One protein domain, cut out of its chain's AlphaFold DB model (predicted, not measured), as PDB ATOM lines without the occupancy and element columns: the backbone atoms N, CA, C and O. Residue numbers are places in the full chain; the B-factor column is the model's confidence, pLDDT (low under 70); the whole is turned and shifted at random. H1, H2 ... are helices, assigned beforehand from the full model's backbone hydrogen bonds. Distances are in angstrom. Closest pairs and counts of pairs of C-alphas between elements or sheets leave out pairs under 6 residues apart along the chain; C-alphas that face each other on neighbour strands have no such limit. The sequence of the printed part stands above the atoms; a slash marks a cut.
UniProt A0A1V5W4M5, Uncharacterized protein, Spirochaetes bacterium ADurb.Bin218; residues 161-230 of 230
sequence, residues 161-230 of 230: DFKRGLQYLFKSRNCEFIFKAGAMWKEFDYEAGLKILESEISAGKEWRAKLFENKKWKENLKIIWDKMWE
ATOM      1  N   ASP A 161     -62.488   4.967 -13.213       97.88
ATOM      2  CA  ASP A 161     -62.136   3.544 -13.220       97.88
ATOM      3  C   ASP A 161     -60.640   3.401 -13.531       97.88
ATOM      4  O   ASP A 161     -60.232   3.444 -14.695       97.88
ATOM      5  N   PHE A 162     -59.811   3.259 -12.490       97.81
ATOM      6  CA  PHE A 162     -58.357   3.143 -12.643       97.81
ATOM      7  C   PHE A 162     -57.949   1.903 -13.432       97.81
ATOM      8  O   PHE A 162     -57.054   1.988 -14.269       97.81
ATOM      9  N   LYS A 163     -58.631   0.770 -13.237       97.38
ATOM     10  CA  LYS A 163     -58.308  -0.478 -13.933       97.38
ATOM     11  C   LYS A 163     -58.446  -0.306 -15.443       97.38
ATOM     12  O   LYS A 163     -57.520  -0.631 -16.186       97.38
ATOM     13  N   ARG A 164     -59.575   0.229 -15.909       97.38
ATOM     14  CA  ARG A 164     -59.773   0.498 -17.341       97.38
ATOM     15  C   ARG A 164     -58.925   1.670 -17.818       97.38
ATOM     16  O   ARG A 164     -58.341   1.589 -18.895       97.38
ATOM     17  N   GLY A 165     -58.787   2.716 -17.008       97.69
ATOM     18  CA  GLY A 165     -57.914   3.850 -17.297       97.69
ATOM     19  C   GLY A 165     -56.486   3.420 -17.621       97.69
ATOM     20  O   GLY A 165     -55.948   3.828 -18.648       97.69
ATOM     21  N   LEU A 166     -55.905   2.532 -16.806       98.06
ATOM     22  CA  LEU A 166     -54.575   1.963 -17.032       98.06
ATOM     23  C   LEU A 166     -54.514   1.155 -18.327       98.06
ATOM     24  O   LEU A 166     -53.567   1.320 -19.086       98.06
ATOM     25  N   GLN A 167     -55.525   0.334 -18.629       97.12
ATOM     26  CA  GLN A 167     -55.559  -0.440 -19.878       97.12
ATOM     27  C   GLN A 167     -55.460   0.465 -21.114       97.12
ATOM     28  O   GLN A 167     -54.646   0.208 -22.004       97.12
ATOM     29  N   TYR A 168     -56.255   1.536 -21.169       97.06
ATOM     30  CA  TYR A 168     -56.224   2.472 -22.295       97.06
ATOM     31  C   TYR A 168     -54.952   3.323 -22.309       97.06
ATOM     32  O   TYR A 168     -54.356   3.522 -23.369       97.06
ATOM     33  N   LEU A 169     -54.487   3.770 -21.141       97.19
ATOM     34  CA  LEU A 169     -53.256   4.542 -21.028       97.19
ATOM     35  C   LEU A 169     -52.034   3.723 -21.465       97.19
ATOM     36  O   LEU A 169     -51.210   4.206 -22.238       97.19
ATOM     37  N   PHE A 170     -51.941   2.461 -21.060       97.50
ATOM     38  CA  PHE A 170     -50.874   1.551 -21.476       97.50
ATOM     39  C   PHE A 170     -50.953   1.205 -22.960       97.50
ATOM     40  O   PHE A 170     -49.923   1.175 -23.634       97.50
ATOM     41  N   LYS A 171     -52.162   1.026 -23.506       96.44
ATOM     42  CA  LYS A 171     -52.363   0.827 -24.948       96.44
ATOM     43  C   LYS A 171     -51.883   2.024 -25.775       96.44
ATOM     44  O   LYS A 171     -51.388   1.822 -26.880       96.44
ATOM     45  N   SER A 172     -51.993   3.244 -25.244       95.31
ATOM     46  CA  SER A 172     -51.490   4.451 -25.914       95.31
ATOM     47  C   SER A 172     -49.963   4.479 -26.049       95.31
ATOM     48  O   SER A 172     -49.446   5.188 -26.909       95.31
ATOM     49  N   ARG A 173     -49.252   3.740 -25.182       96.25
ATOM     50  CA  ARG A 173     -47.785   3.742 -25.052       96.25
ATOM     51  C   ARG A 173     -47.162   5.129 -24.865       96.25
ATOM     52  O   ARG A 173     -45.967   5.312 -25.068       96.25
ATOM     53  N   ASN A 174     -47.949   6.112 -24.431       97.56
ATOM     54  CA  ASN A 174     -47.442   7.446 -24.160       97.56
ATOM     55  C   ASN A 174     -46.691   7.466 -22.816       97.56
ATOM     56  O   ASN A 174     -47.297   7.538 -21.744       97.56
ATOM     57  N   CYS A 175     -45.359   7.398 -22.884       97.88
ATOM     58  CA  CYS A 175     -44.483   7.309 -21.715       97.88
ATOM     59  C   CYS A 175     -44.666   8.453 -20.711       97.88
ATOM     60  O   CYS A 175     -44.583   8.219 -19.505       97.88
ATOM     61  N   GLU A 176     -44.949   9.667 -21.185       97.69
ATOM     62  CA  GLU A 176     -45.164  10.826 -20.319       97.69
ATOM     63  C   GLU A 176     -46.358  10.619 -19.399       97.69
ATOM     64  O   GLU A 176     -46.246  10.741 -18.176       97.69
ATOM     65  N   PHE A 177     -47.502  10.272 -19.978       98.31
ATOM     66  CA  PHE A 177     -48.724  10.124 -19.203       98.31
ATOM     67  C   PHE A 177     -48.739   8.832 -18.385       98.31
ATOM     68  O   PHE A 177     -49.296   8.832 -17.290       98.31
ATOM     69  N   ILE A 178     -48.046   7.778 -18.828       98.44
ATOM     70  CA  ILE A 178     -47.798   6.571 -18.020       98.44
ATOM     71  C   ILE A 178     -46.981   6.916 -16.771       98.44
ATOM     72  O   ILE A 178     -47.379   6.573 -15.656       98.44
ATOM     73  N   PHE A 179     -45.869   7.637 -16.931       98.44
ATOM     74  CA  PHE A 179     -45.055   8.083 -15.802       98.44
ATOM     75  C   PHE A 179     -45.860   8.967 -14.843       98.44
ATOM     76  O   PHE A 179     -45.865   8.731 -13.629       98.44
ATOM     77  N   LYS A 180     -46.569   9.969 -15.382       98.44
ATOM     78  CA  LYS A 180     -47.397  10.888 -14.593       98.44
ATOM     79  C   LYS A 180     -48.510  10.148 -13.849       98.44
ATOM     80  O   LYS A 180     -48.750  10.455 -12.683       98.44
ATOM     81  N   ALA A 181     -49.144   9.149 -14.462       98.44
ATOM     82  CA  ALA A 181     -50.130   8.302 -13.796       98.44
ATOM     83  C   ALA A 181     -49.510   7.553 -12.607       98.44
ATOM     84  O   ALA A 181     -50.041   7.655 -11.507       98.44
ATOM     85  N   GLY A 182     -48.343   6.918 -12.760       98.06
ATOM     86  CA  GLY A 182     -47.671   6.246 -11.634       98.06
ATOM     87  C   GLY A 182     -47.233   7.187 -10.507       98.06
ATOM     88  O   GLY A 182     -47.159   6.789  -9.342       98.06
ATOM     89  N   ALA A 183     -47.008   8.462 -10.825       97.69
ATOM     90  CA  ALA A 183     -46.720   9.494  -9.837       97.69
ATOM     91  C   ALA A 183     -47.985  10.018  -9.124       97.69
ATOM     92  O   ALA A 183     -47.936  10.338  -7.933       97.69
ATOM     93  N   MET A 184     -49.115  10.133  -9.827       97.31
ATOM     94  CA  MET A 184     -50.271  10.913  -9.361       97.31
ATOM     95  C   MET A 184     -51.524  10.093  -9.062       97.31
ATOM     96  O   MET A 184     -52.256  10.447  -8.138       97.31
ATOM     97  N   TRP A 185     -51.789   9.017  -9.801       97.94
ATOM     98  CA  TRP A 185     -52.987   8.206  -9.608       97.94
ATOM     99  C   TRP A 185     -52.963   7.482  -8.255       97.94
ATOM    100  O   TRP A 185     -51.909   7.270  -7.639       97.94
ATOM    101  N   LYS A 186     -54.166   7.168  -7.762       95.38
ATOM    102  CA  LYS A 186     -54.360   6.439  -6.500       95.38
ATOM    103  C   LYS A 186     -54.006   4.963  -6.654       95.38
ATOM    104  O   LYS A 186     -53.422   4.390  -5.745       95.38
ATOM    105  N   GLU A 187     -54.326   4.397  -7.812       96.69
ATOM    106  CA  GLU A 187     -54.044   3.015  -8.189       96.69
ATOM    107  C   GLU A 187     -53.232   3.011  -9.487       96.69
ATOM    108  O   GLU A 187     -53.574   3.713 -10.445       96.69
ATOM    109  N   PHE A 188     -52.138   2.249  -9.510       98.19
ATOM    110  CA  PHE A 188     -51.246   2.146 -10.660       98.19
ATOM    111  C   PHE A 188     -50.522   0.794 -10.678       98.19
ATOM    112  O   PHE A 188     -50.096   0.304  -9.635       98.19
ATOM    113  N   ASP A 189     -50.360   0.215 -11.867       98.00
ATOM    114  CA  ASP A 189     -49.583  -1.009 -12.083       98.00
ATOM    115  C   ASP A 189     -48.141  -0.645 -12.476       98.00
ATOM    116  O   ASP A 189     -47.839  -0.333 -13.634       98.00
ATOM    117  N   TYR A 190     -47.258  -0.629 -11.475       97.75
ATOM    118  CA  TYR A 190     -45.861  -0.220 -11.621       97.75
ATOM    119  C   TYR A 190     -45.038  -1.183 -12.483       97.75
ATOM    120  O   TYR A 190     -44.182  -0.724 -13.237       97.75
ATOM    121  N   GLU A 191     -45.315  -2.486 -12.417       96.94
ATOM    122  CA  GLU A 191     -44.606  -3.510 -13.192       96.94
ATOM    123  C   GLU A 191     -44.921  -3.365 -14.686       96.94
ATOM    124  O   GLU A 191     -44.014  -3.252 -15.519       96.94
ATOM    125  N   ALA A 192     -46.207  -3.280 -15.041       97.44
ATOM    126  CA  ALA A 192     -46.622  -3.083 -16.427       97.44
ATOM    127  C   ALA A 192     -46.188  -1.712 -16.973       97.44
ATOM    128  O   ALA A 192     -45.725  -1.616 -18.114       97.44
ATOM    129  N   GLY A 193     -46.295  -0.659 -16.155       97.56
ATOM    130  CA  GLY A 193     -45.836   0.680 -16.509       97.56
ATOM    131  C   GLY A 193     -44.337   0.714 -16.813       97.56
ATOM    132  O   GLY A 193     -43.946   1.211 -17.870       97.56
ATOM    133  N   LEU A 194     -43.506   0.134 -15.939       97.25
ATOM    134  CA  LEU A 194     -42.057   0.032 -16.139       97.25
ATOM    135  C   LEU A 194     -41.724  -0.692 -17.446       97.25
ATOM    136  O   LEU A 194     -40.963  -0.166 -18.256       97.25
ATOM    137  N   LYS A 195     -42.361  -1.842 -17.697       96.81
ATOM    138  CA  LYS A 195     -42.140  -2.630 -18.916       96.81
ATOM    139  C   LYS A 195     -42.382  -1.817 -20.190       96.81
ATOM    140  O   LYS A 195     -41.642  -1.952 -21.162       96.81
ATOM    141  N   ILE A 196     -43.409  -0.965 -20.203       97.31
ATOM    142  CA  ILE A 196     -43.685  -0.090 -21.351       97.31
ATOM    143  C   ILE A 196     -42.590   0.969 -21.485       97.31
ATOM    144  O   ILE A 196     -42.026   1.106 -22.572       97.31
ATOM    145  N   LEU A 197     -42.248   1.659 -20.394       96.88
ATOM    146  CA  LEU A 197     -41.198   2.686 -20.383       96.88
ATOM    147  C   LEU A 197     -39.835   2.140 -20.844       96.88
ATOM    148  O   LEU A 197     -39.081   2.853 -21.503       96.88
ATOM    149  N   GLU A 198     -39.520   0.887 -20.516       95.56
ATOM    150  CA  GLU A 198     -38.316   0.182 -20.971       95.56
ATOM    151  C   GLU A 198     -38.379  -0.229 -22.439       95.56
ATOM    152  O   GLU A 198     -37.374  -0.106 -23.143       95.56
ATOM    153  N   SER A 199     -39.549  -0.667 -22.913       96.62
ATOM    154  CA  SER A 199     -39.739  -1.065 -24.312       96.62
ATOM    155  C   SER A 199     -39.675   0.114 -25.290       96.62
ATOM    156  O   SER A 199     -39.238  -0.048 -26.428       96.62
ATOM    157  N   GLU A 200     -40.058   1.311 -24.846       95.69
ATOM    158  CA  GLU A 200     -40.040   2.531 -25.652       95.69
ATOM    159  C   GLU A 200     -38.672   3.222 -25.548       95.69
ATOM    160  O   GLU A 200     -38.470   4.151 -24.765       95.69
ATOM    161  N   ILE A 201     -37.699   2.765 -26.345       90.31
ATOM    162  CA  ILE A 201     -36.281   3.154 -26.218       90.31
ATOM    163  C   ILE A 201     -36.090   4.680 -26.218       90.31
ATOM    164  O   ILE A 201     -35.493   5.223 -25.285       90.31
ATOM    165  N   SER A 202     -36.602   5.367 -27.243       91.88
ATOM    166  CA  SER A 202     -36.416   6.815 -27.410       91.88
ATOM    167  C   SER A 202     -37.361   7.615 -26.520       91.88
ATOM    168  O   SER A 202     -36.905   8.400 -25.690       91.88
ATOM    169  N   ALA A 203     -38.673   7.386 -26.648       91.88
ATOM    170  CA  ALA A 203     -39.688   8.145 -25.918       91.88
ATOM    171  C   ALA A 203     -39.638   7.892 -24.403       91.88
ATOM    172  O   ALA A 203     -39.889   8.794 -23.614       91.88
ATOM    173  N   GLY A 204     -39.278   6.681 -23.975       91.94
ATOM    174  CA  GLY A 204     -39.150   6.309 -22.570       91.94
ATOM    175  C   GLY A 204     -37.825   6.712 -21.924       91.94
ATOM    176  O   GLY A 204     -37.722   6.633 -20.705       91.94
ATOM    177  N   LYS A 205     -36.798   7.145 -22.676       94.38
ATOM    178  CA  LYS A 205     -35.480   7.508 -22.106       94.38
ATOM    179  C   LYS A 205     -35.599   8.584 -21.025       94.38
ATOM    180  O   LYS A 205     -35.069   8.410 -19.931       94.38
ATOM    181  N   GLU A 206     -36.296   9.675 -21.333       94.75
ATOM    182  CA  GLU A 206     -36.498  10.783 -20.394       94.75
ATOM    183  C   GLU A 206     -37.255  10.320 -19.144       94.75
ATOM    184  O   GLU A 206     -36.855  10.601 -18.016       94.75
ATOM    185  N   TRP A 207     -38.330   9.560 -19.339       96.44
ATOM    186  CA  TRP A 207     -39.203   9.140 -18.248       96.44
ATOM    187  C   TRP A 207     -38.563   8.088 -17.350       96.44
ATOM    188  O   TRP A 207     -38.738   8.159 -16.137       96.44
ATOM    189  N   ARG A 208     -37.748   7.184 -17.908       95.25
ATOM    190  CA  ARG A 208     -36.939   6.228 -17.138       95.25
ATOM    191  C   ARG A 208     -35.944   6.917 -16.214       95.25
ATOM    192  O   ARG A 208     -35.802   6.491 -15.075       95.25
ATOM    193  N   ALA A 209     -35.304   7.999 -16.660       93.44
ATOM    194  CA  ALA A 209     -34.425   8.782 -15.790       93.44
ATOM    195  C   ALA A 209     -35.206   9.375 -14.601       93.44
ATOM    196  O   ALA A 209     -34.791   9.240 -13.451       93.44
ATOM    197  N   LYS A 210     -36.399   9.925 -14.864       96.06
ATOM    198  CA  LYS A 210     -37.271  10.523 -13.838       96.06
ATOM    199  C   LYS A 210     -37.869   9.516 -12.850       96.06
ATOM    200  O   LYS A 210     -38.296   9.921 -11.765       96.06
ATOM    201  N   LEU A 211     -37.896   8.215 -13.164       95.06
ATOM    202  CA  LEU A 211     -38.345   7.178 -12.220       95.06
ATOM    203  C   LEU A 211     -37.557   7.237 -10.912       95.06
ATOM    204  O   LEU A 211     -38.146   7.147  -9.840       95.06
ATOM    205  N   PHE A 212     -36.248   7.473 -11.008       93.06
ATOM    206  CA  PHE A 212     -35.335   7.595  -9.873       93.06
ATOM    207  C   PHE A 212     -35.421   8.929  -9.148       93.06
ATOM    208  O   PHE A 212     -34.740   9.122  -8.147       93.06
ATOM    209  N   GLU A 213     -36.241   9.863  -9.603       95.25
ATOM    210  CA  GLU A 213     -36.449  11.151  -8.944       95.25
ATOM    211  C   GLU A 213     -37.793  11.168  -8.215       95.25
ATOM    212  O   GLU A 213     -37.925  11.768  -7.147       95.25
ATOM    213  N   ASN A 214     -38.780  10.433  -8.732       97.12
ATOM    214  CA  ASN A 214     -40.110  10.365  -8.153       97.12
ATOM    215  C   ASN A 214     -40.203   9.353  -6.997       97.12
ATOM    216  O   ASN A 214     -39.937   8.166  -7.165       97.12
ATOM    217  N   LYS A 215     -40.655   9.814  -5.824       96.62
ATOM    218  CA  LYS A 215     -40.760   9.000  -4.602       96.62
ATOM    219  C   LYS A 215     -41.589   7.718  -4.784       96.62
ATOM    220  O   LYS A 215     -41.087   6.646  -4.466       96.62
ATOM    221  N   LYS A 216     -42.813   7.818  -5.324       96.69
ATOM    222  CA  LYS A 216     -43.704   6.653  -5.503       96.69
ATOM    223  C   LYS A 216     -43.095   5.619  -6.444       96.69
ATOM    224  O   LYS A 216     -43.144   4.425  -6.160       96.69
ATOM    225  N   TRP A 217     -42.506   6.077  -7.547       97.69
ATOM    226  CA  TRP A 217     -41.826   5.187  -8.485       97.69
ATOM    227  C   TRP A 217     -40.622   4.498  -7.841       97.69
ATOM    228  O   TRP A 217     -40.533   3.281  -7.926       97.69
ATOM    229  N   LYS A 218     -39.747   5.221  -7.130       96.50
ATOM    230  CA  LYS A 218     -38.583   4.635  -6.431       96.50
ATOM    231  C   LYS A 218     -38.979   3.542  -5.440       96.50
ATOM    232  O   LYS A 218     -38.364   2.482  -5.424       96.50
ATOM    233  N   GLU A 219     -39.996   3.808  -4.622       96.06
ATOM    234  CA  GLU A 219     -40.497   2.854  -3.627       96.06
ATOM    235  C   GLU A 219     -40.994   1.566  -4.294       96.06
ATOM    236  O   GLU A 219     -40.631   0.474  -3.863       96.06
ATOM    237  N   ASN A 220     -41.751   1.682  -5.388       96.81
ATOM    238  CA  ASN A 220     -42.275   0.519  -6.103       96.81
ATOM    239  C   ASN A 220     -41.213  -0.195  -6.950       96.81
ATOM    240  O   ASN A 220     -41.247  -1.415  -7.033       96.81
ATOM    241  N   LEU A 221     -40.233   0.514  -7.518       94.88
ATOM    242  CA  LEU A 221     -39.101  -0.111  -8.214       94.88
ATOM    243  C   LEU A 221     -38.304  -1.031  -7.294       94.88
ATOM    244  O   LEU A 221     -37.930  -2.125  -7.704       94.88
ATOM    245  N   LYS A 222     -38.088  -0.612  -6.041       93.94
ATOM    246  CA  LYS A 222     -37.427  -1.455  -5.046       93.94
ATOM    247  C   LYS A 222     -38.191  -2.766  -4.838       93.94
ATOM    248  O   LYS A 222     -37.589  -3.823  -4.916       93.94
ATOM    249  N   ILE A 223     -39.513  -2.690  -4.663       95.25
ATOM    250  CA  ILE A 223     -40.371  -3.874  -4.504       95.25
ATOM    251  C   ILE A 223     -40.279  -4.791  -5.731       95.25
ATOM    252  O   ILE A 223     -40.187  -6.004  -5.583       95.25
ATOM    253  N   ILE A 224     -40.306  -4.220  -6.938       94.12
ATOM    254  CA  ILE A 224     -40.206  -4.987  -8.186       94.12
ATOM    255  C   ILE A 224     -38.874  -5.731  -8.248       94.12
ATOM    256  O   ILE A 224     -38.854  -6.916  -8.557       94.12
ATOM    257  N   TRP A 225     -37.769  -5.053  -7.945       92.00
ATOM    258  CA  TRP A 225     -36.449  -5.667  -7.991       92.00
ATOM    259  C   TRP A 225     -36.235  -6.692  -6.888       92.00
ATOM    260  O   TRP A 225     -35.699  -7.749  -7.193       92.00
ATOM    261  N   ASP A 226     -36.689  -6.432  -5.662       93.31
ATOM    262  CA  ASP A 226     -36.590  -7.391  -4.556       93.31
ATOM    263  C   ASP A 226     -37.254  -8.731  -4.950       93.31
ATOM    264  O   ASP A 226     -36.640  -9.780  -4.794       93.31
ATOM    265  N   LYS A 227     -38.426  -8.696  -5.608       92.12
ATOM    266  CA  LYS A 227     -39.100  -9.898  -6.147       92.12
ATOM    267  C   LYS A 227     -38.345 -10.614  -7.272       92.12
ATOM    268  O   LYS A 227     -38.616 -11.780  -7.523       92.12
ATOM    269  N   MET A 228     -37.485  -9.926  -8.027       84.31
ATOM    270  CA  MET A 228     -36.738 -10.548  -9.133       84.31
ATOM    271  C   MET A 228     -35.543 -11.374  -8.644       84.31
ATOM    272  O   MET A 228     -34.995 -12.151  -9.424       84.31
ATOM    273  N   TRP A 229     -35.121 -11.171  -7.393       80.88
ATOM    274  CA  TRP A 229     -33.977 -11.846  -6.779       80.88
ATOM    275  C   TRP A 229     -34.375 -12.889  -5.720       80.88
ATOM    276  O   TRP A 229     -33.482 -13.518  -5.149       80.88
ATOM    277  N   GLU A 230     -35.676 -13.070  -5.474       66.81
ATOM    278  CA  GLU A 230     -36.267 -14.188  -4.717       66.81
ATOM    279  C   GLU A 230     -36.554 -15.389  -5.633       66.81
ATOM    280  O   GLU A 230     -36.289 -16.531  -5.191       66.81
TER     281      GLU A 230
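Overview. This is residues 161 to 230 of the 230 residues of an uncharacterized protein of Spirochaetes bacterium ADurb.Bin218 (UniProt A0A1V5W4M5). The longest helix, H5, lies across one end of a triangle of three helices, H2, H3 and H4, with H1 beside H2 and H3. The 70 printed residues, with five named helices in chain order H1 to H5, are all helix in class and compact, with a radius of gyration of the C-alphas of 11.5 A and spans of 31 by 28 by 20 A.

Along the chain. H5, residues 215 to 228, is 20.5 A long and ends at C-alpha 228 (-36.738, -10.548, -9.133). H2 is residues 175 to 184, H3 190 to 199 and H4 203 to 211. H1, residues 162 to 172, is 15.0 A long and begins at C-alpha 162 (-58.357, 3.143, -12.643).

Arrangement. H2, the hub, touches H5 only at their ends, about perpendicular at 78 degrees, with residues 215 to 217 of H5 alone; the closest C-alphas, of Ala 183 and Lys 216, are 6.0 A apart. H3 and H4 form a hairpin; the closest C-alphas, of Leu 197 and Gly 204, are 4.7 A apart. H1 and H5 are apart. Every O i to N i+4 pair is within hydrogen-bond range in H1, H2, H3 and H5, and 4 of 5 in H4.

Size, cuts and confidence. The C-alphas farthest apart, of Asp 161 and Trp 229, are 32.7 A apart. The printed part has no cut, the four links are tight, and residue 230 has pLDDT under 70.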